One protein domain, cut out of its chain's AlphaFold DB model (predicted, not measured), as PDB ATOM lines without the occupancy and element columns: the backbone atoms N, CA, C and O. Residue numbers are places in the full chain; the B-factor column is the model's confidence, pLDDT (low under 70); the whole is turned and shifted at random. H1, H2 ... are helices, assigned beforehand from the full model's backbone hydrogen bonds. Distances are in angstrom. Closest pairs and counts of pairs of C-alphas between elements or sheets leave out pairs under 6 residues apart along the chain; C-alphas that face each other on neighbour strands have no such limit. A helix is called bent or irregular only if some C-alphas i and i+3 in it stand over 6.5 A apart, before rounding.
ATOM      1  N   ASP A  14     224.863 180.737 198.431       52.47
ATOM      2  CA  ASP A  14     226.036 180.890 197.552       52.47
ATOM      3  C   ASP A  14     225.717 180.750 196.047       52.47
ATOM      4  O   ASP A  14     226.505 181.158 195.191       52.47
ATOM      5  N   PHE A  15     224.582 180.138 195.691       56.09
ATOM      6  CA  PHE A  15     224.166 179.915 194.301       56.09
ATOM      7  C   PHE A  15     223.243 181.034 193.802       56.09
ATOM      8  O   PHE A  15     223.388 181.507 192.671       56.09
ATOM      9  N   VAL A  16     222.337 181.493 194.669       58.94
ATOM     10  CA  VAL A  16     221.396 182.597 194.420       58.94
ATOM     11  C   VAL A  16     222.150 183.908 194.168       58.94
ATOM     12  O   VAL A  16     221.971 184.523 193.112       58.94
ATOM     13  N   SER A  17     223.076 184.274 195.063       62.34
ATOM     14  CA  SER A  17     223.827 185.540 195.001       62.34
ATOM     15  C   SER A  17     224.695 185.701 193.739       62.34
ATOM     16  O   SER A  17     224.948 186.815 193.276       62.34
ATOM     17  N   VAL A  18     225.113 184.595 193.113       66.44
ATOM     18  CA  VAL A  18     225.929 184.611 191.885       66.44
ATOM     19  C   VAL A  18     225.074 184.547 190.612       66.44
ATOM     20  O   VAL A  18     225.415 185.179 189.608       66.44
ATOM     21  N   GLN A  19     223.960 183.805 190.619       72.31
ATOM     22  CA  GLN A  19     223.119 183.626 189.427       72.31
ATOM     23  C   GLN A  19     222.238 184.840 189.116       72.31
ATOM     24  O   GLN A  19     222.182 185.271 187.962       72.31
ATOM     25  N   TYR A  20     221.556 185.412 190.110       77.69
ATOM     26  CA  TYR A  20     220.534 186.439 189.868       77.69
ATOM     27  C   TYR A  20     221.066 187.670 189.101       77.69
ATOM     28  O   TYR A  20     220.460 188.023 188.083       77.69
ATOM     29  N   PRO A  21     222.226 188.275 189.444       80.75
ATOM     30  CA  PRO A  21     222.790 189.397 188.682       80.75
ATOM     31  C   PRO A  21     223.083 189.056 187.210       80.75
ATOM     32  O   PRO A  21     222.921 189.895 186.315       80.75
ATOM     33  N   PHE A  22     223.478 187.812 186.933       81.19
ATOM     34  CA  PHE A  22     223.751 187.319 185.584       81.19
ATOM     35  C   PHE A  22     222.464 187.102 184.773       81.19
ATOM     36  O   PHE A  22     222.402 187.488 183.604       81.19
ATOM     37  N   LEU A  23     221.417 186.551 185.397       77.31
ATOM     38  CA  LEU A  23     220.090 186.375 184.794       77.31
ATOM     39  C   LEU A  23     219.433 187.726 184.479       77.31
ATOM     40  O   LEU A  23     218.971 187.952 183.356       77.31
ATOM     41  N   ILE A  24     219.488 188.661 185.429       81.00
ATOM     42  CA  ILE A  24     219.036 190.049 185.274       81.00
ATOM     43  C   ILE A  24     219.712 190.710 184.069       81.00
ATOM     44  O   ILE A  24     219.022 191.259 183.204       81.00
ATOM     45  N   SER A  25     221.041 190.580 183.967       83.38
ATOM     46  CA  SER A  25     221.856 191.117 182.865       83.38
ATOM     47  C   SER A  25     221.537 190.498 181.498       83.38
ATOM     48  O   SER A  25     221.866 191.081 180.465       83.38
ATOM     49  N   ARG A  26     220.894 189.324 181.465       83.12
ATOM     50  CA  ARG A  26     220.399 188.678 180.237       83.12
ATOM     51  C   ARG A  26     218.937 188.974 179.913       83.12
ATOM     52  O   ARG A  26     218.434 188.452 178.920       83.12
ATOM     53  N   GLY A  27     218.283 189.831 180.694       79.69
ATOM     54  CA  GLY A  27     216.887 190.203 180.483       79.69
ATOM     55  C   GLY A  27     215.899 189.132 180.944       79.69
ATOM     56  O   GLY A  27     214.851 188.987 180.324       79.69
ATOM     57  N   ALA A  28     216.224 188.381 182.004       80.75
ATOM     58  CA  ALA A  28     215.252 187.508 182.662       80.75
ATOM     59  C   ALA A  28     214.013 188.302 183.123       80.75
ATOM     60  O   ALA A  28     214.124 189.474 183.501       80.75
ATOM     61  N   ASP A  29     212.843 187.663 183.068       77.69
ATOM     62  CA  ASP A  29     211.567 188.263 183.456       77.69
ATOM     63  C   ASP A  29     211.416 188.240 184.984       77.69
ATOM     64  O   ASP A  29     211.382 187.175 185.598       77.69
ATOM     65  N   LEU A  30     211.346 189.430 185.587       78.69
ATOM     66  CA  LEU A  30     211.212 189.629 187.035       78.69
ATOM     67  C   LEU A  30     209.743 189.734 187.488       78.69
ATOM     68  O   LEU A  30     209.491 189.943 188.669       78.69
ATOM     69  N   SER A  31     208.775 189.622 186.567       74.38
ATOM     70  CA  SER A  31     207.331 189.650 186.867       74.38
ATOM     71  C   SER A  31     206.713 188.262 187.093       74.38
ATOM     72  O   SER A  31     205.521 188.150 187.386       74.38
ATOM     73  N   VAL A  32     207.514 187.203 186.931       71.12
ATOM     74  CA  VAL A  32     207.121 185.804 187.140       71.12
ATOM     75  C   VAL A  32     207.222 185.454 188.625       71.12
ATOM     76  O   VAL A  32     208.152 185.895 189.301       71.12
ATOM     77  N   VAL A  33     206.288 184.636 189.109       64.69
ATOM     78  CA  VAL A  33     206.271 184.081 190.472       64.69
ATOM     79  C   VAL A  33     206.607 182.586 190.472       64.69
ATOM     80  O   VAL A  33     206.447 181.911 189.452       64.69
ATOM     81  N   ASN A  34     207.067 182.065 191.611       60.06
ATOM     82  CA  ASN A  34     207.268 180.629 191.826       60.06
ATOM     83  C   ASN A  34     205.933 179.881 192.069       60.06
ATOM     84  O   ASN A  34     204.843 180.452 191.975       60.06
ATOM     85  N   ASN A  35     206.007 178.584 192.386       51.66
ATOM     86  CA  ASN A  35     204.825 177.760 192.675       51.66
ATOM     87  C   ASN A  35     204.032 178.254 193.901       51.66
ATOM     88  O   ASN A  35     202.799 178.185 193.896       51.66
ATOM     89  N   ASP A  36     204.730 178.804 194.897       49.38
ATOM     90  CA  ASP A  36     204.170 179.375 196.126       49.38
ATOM     91  C   ASP A  36     203.571 180.787 195.912       49.38
ATOM     92  O   ASP A  36     202.816 181.281 196.748       49.38
ATOM     93  N   GLY A  37     203.808 181.411 194.749       57.78
ATOM     94  CA  GLY A  37     203.317 182.750 194.391       57.78
ATOM     95  C   GLY A  37     204.272 183.901 194.739       57.78
ATOM     96  O   GLY A  37     203.891 185.064 194.614       57.78
ATOM     97  N   GLU A  38     205.502 183.588 195.140       65.12
ATOM     98  CA  GLU A  38     206.546 184.537 195.538       65.12
ATOM     99  C   GLU A  38     207.308 185.064 194.312       65.12
ATOM    100  O   GLU A  38     207.622 184.311 193.383       65.12
ATOM    101  N   LEU A  39     207.634 186.361 194.296       75.00
ATOM    102  CA  LEU A  39     208.507 186.946 193.274       75.00
ATOM    103  C   LEU A  39     209.981 186.647 193.560       75.00
ATOM    104  O   LEU A  39     210.371 186.321 194.676       75.00
ATOM    105  N   ALA A  40     210.829 186.893 192.559       74.00
ATOM    106  CA  ALA A  40     212.284 186.822 192.683       74.00
ATOM    107  C   ALA A  40     212.809 187.583 193.915       74.00
ATOM    108  O   ALA A  40     213.711 187.097 194.579       74.00
ATOM    109  N   ILE A  41     212.226 188.749 194.219       77.44
ATOM    110  CA  ILE A  41     212.580 189.609 195.360       77.44
ATOM    111  C   ILE A  41     212.110 189.070 196.721       77.44
ATOM    112  O   ILE A  41     212.726 189.388 197.731       77.44
ATOM    113  N   ASP A  42     211.058 188.250 196.750       72.06
ATOM    114  CA  ASP A  42     210.485 187.695 197.984       72.06
ATOM    115  C   ASP A  42     211.273 186.460 198.476       72.06
ATOM    116  O   ASP A  42     211.208 186.110 199.650       72.06
ATOM    117  N   VAL A  43     212.039 185.821 197.581       72.25
ATOM    118  CA  VAL A  43     212.820 184.596 197.845       72.25
ATOM    119  C   VAL A  43     214.244 184.885 198.353       72.25
ATOM    120  O   VAL A  43     214.904 183.971 198.850       72.25
ATOM    121  N   VAL A  44     214.763 186.115 198.222       74.62
ATOM    122  CA  VAL A  44     216.166 186.410 198.576       74.62
ATOM    123  C   VAL A  44     216.306 186.927 200.005       74.62
ATOM    124  O   VAL A  44     215.826 188.008 200.328       74.62
ATOM    125  N   ASP A  45     217.067 186.197 200.823       70.25
ATOM    126  CA  ASP A  45     217.394 186.577 202.206       70.25
ATOM    127  C   ASP A  45     218.415 187.740 202.313       70.25
ATOM    128  O   ASP A  45     218.601 188.313 203.385       70.25
ATOM    129  N   GLU A  46     219.122 188.080 201.227       79.00
ATOM    130  CA  GLU A  46     220.176 189.110 201.207       79.00
ATOM    131  C   GLU A  46     219.638 190.507 200.833       79.00
ATOM    132  O   GLU A  46     219.283 190.758 199.676       79.00
ATOM    133  N   ASP A  47     219.693 191.455 201.780       80.25
ATOM    134  CA  ASP A  47     219.273 192.863 201.612       80.25
ATOM    135  C   ASP A  47     219.846 193.535 200.345       80.25
ATOM    136  O   ASP A  47     219.129 194.214 199.604       80.25
ATOM    137  N   ASP A  48     221.145 193.346 200.073       84.69
ATOM    138  CA  ASP A  48     221.824 193.941 198.912       84.69
ATOM    139  C   ASP A  48     221.264 193.406 197.581       84.69
ATOM    140  O   ASP A  48     221.179 194.141 196.590       84.69
ATOM    141  N   MET A  49     220.833 192.141 197.554       81.81
ATOM    142  CA  MET A  49     220.244 191.523 196.370       81.81
ATOM    143  C   MET A  49     218.772 191.890 196.199       81.81
ATOM    144  O   MET A  49     218.362 192.215 195.082       81.81
ATOM    145  N   ALA A  50     217.998 191.914 197.287       83.38
ATOM    146  CA  ALA A  50     216.625 192.411 197.278       83.38
ATOM    147  C   ALA A  50     216.570 193.860 196.763       83.38
ATOM    148  O   ALA A  50     215.751 194.200 195.908       83.38
ATOM    149  N   LYS A  51     217.523 194.703 197.186       87.19
ATOM    150  CA  LYS A  51     217.671 196.072 196.686       87.19
ATOM    151  C   LYS A  51     218.023 196.130 195.195       87.19
ATOM    152  O   LYS A  51     217.419 196.914 194.465       87.19
ATOM    153  N   LEU A  52     218.972 195.315 194.727       88.00
ATOM    154  CA  LEU A  52     219.343 195.255 193.306       88.00
ATOM    155  C   LEU A  52     218.165 194.800 192.428       88.00
ATOM    156  O   LEU A  52     217.977 195.333 191.332       88.00
ATOM    157  N   LEU A  53     217.357 193.855 192.918       84.94
ATOM    158  CA  LEU A  53     216.114 193.430 192.278       84.94
ATOM    159  C   LEU A  53     215.093 194.569 192.229       84.94
ATOM    160  O   LEU A  53     214.600 194.864 191.144       84.94
ATOM    161  N   GLN A  54     214.835 195.259 193.347       85.38
ATOM    162  CA  GLN A  54     213.893 196.384 193.386       85.38
ATOM    163  C   GLN A  54     214.307 197.511 192.431       85.38
ATOM    164  O   GLN A  54     213.499 197.935 191.610       85.38
ATOM    165  N   GLU A  55     215.575 197.945 192.456       89.25
ATOM    166  CA  GLU A  55     216.073 198.986 191.544       89.25
ATOM    167  C   GLU A  55     215.877 198.600 190.068       89.25
ATOM    168  O   GLU A  55     215.606 199.450 189.218       89.25
ATOM    169  N   GLU A  56     216.042 197.322 189.730       88.50
ATOM    170  CA  GLU A  56     215.875 196.833 188.367       88.50
ATOM    171  C   GLU A  56     214.401 196.660 187.966       88.50
ATOM    172  O   GLU A  56     214.041 196.953 186.824       88.50
ATOM    173  N   MET A  57     213.540 196.244 188.894       85.44
ATOM    174  CA  MET A  57     212.089 196.200 188.704       85.44
ATOM    175  C   MET A  57     211.529 197.613 188.493       85.44
ATOM    176  O   MET A  57     210.807 197.830 187.519       85.44
ATOM    177  N   ASP A  58     211.967 198.591 189.291       86.12
ATOM    178  CA  ASP A  58     211.616 200.010 189.153       86.12
ATOM    179  C   ASP A  58     212.041 200.566 187.782       86.12
ATOM    180  O   ASP A  58     211.231 201.165 187.069       86.12
ATOM    181  N   LYS A  59     213.289 200.309 187.352       89.12
ATOM    182  CA  LYS A  59     213.794 200.687 186.012       89.12
ATOM    183  C   LYS A  59     212.959 200.097 184.873       89.12
ATOM    184  O   LYS A  59     212.836 200.722 183.819       89.12
ATOM    185  N   ARG A  60     212.422 198.888 185.062       85.88
ATOM    186  CA  ARG A  60     211.597 198.166 184.079       85.88
ATOM    187  C   ARG A  60     210.102 198.489 184.195       85.88
ATOM    188  O   ARG A  60     209.337 198.046 183.342       85.88
ATOM    189  N   GLY A  61     209.683 199.255 185.206       83.25
ATOM    190  CA  GLY A  61     208.275 199.550 185.486       83.25
ATOM    191  C   GLY A  61     207.469 198.330 185.944       83.25
ATOM    192  O   GLY A  61     206.267 198.264 185.689       83.25
ATOM    193  N   ILE A  62     208.125 197.345 186.566       77.31
ATOM    194  CA  ILE A  62     207.487 196.127 187.077       77.31
ATOM    195  C   ILE A  62     206.920 196.429 188.463       77.31
ATOM    196  O   ILE A  62     207.643 196.456 189.455       77.31
ATOM    197  N   ASP A  63     205.608 196.634 188.522       70.44
ATOM    198  CA  ASP A  63     204.862 196.727 189.774       70.44
ATOM    199  C   ASP A  63     204.838 195.342 190.454       70.44
ATOM    200  O   ASP A  63     204.204 194.394 189.971       70.44
TER     201      ASP A  63
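Overview. This is residues 14 to 63 of the 293 residues of the protein "Protein phosphatase 1 regulatory subunit 12A" of Armadillidium nasatum (UniProt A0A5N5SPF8). Two helices, H2 and H1, lie side by side and run the same way with few contacts between them, and a long link without a named element loops away from the pair and folds back to join them. The printed part has 50 residues with two named helices, H1 then H2, and no named strand; its class is all helix. It is compact, with a radius of gyration of the C-alphas of 10.2 A and spans of 28 by 25 by 19 A.

Along the chain. H2, residues 47 to 60, is 19.9 A long, from C-alpha 47 at (219.273, 192.863, 201.612) to C-alpha 60 at (211.597, 198.166, 184.079). H1, residues 14 to 25, is 18.4 A long and begins with C-alpha 14 at (226.036, 180.890, 197.552). H1 is irregular, but only just: C-alphas 18 and 21 are 6.6 A apart.

Arrangement. H2 and H1 are close but not clearly touching; their closest C-alphas, of Met 49 and Ser 17, are 7.1 A apart. They run the same way at a shallow tilt of 16 degrees. In H2 every O i to N i+4 pair is within hydrogen-bond range, in H1 5 of 8.

Size, cuts and confidence. The C-alphas farthest apart, of Asp 14 and Gly 61, are 28.4 A apart. The printed part has no cut. The link from H1 to H2, residues 26 to 46, is long. The model's pLDDT is under 70 at residues 14 to 18 and 33 to 38.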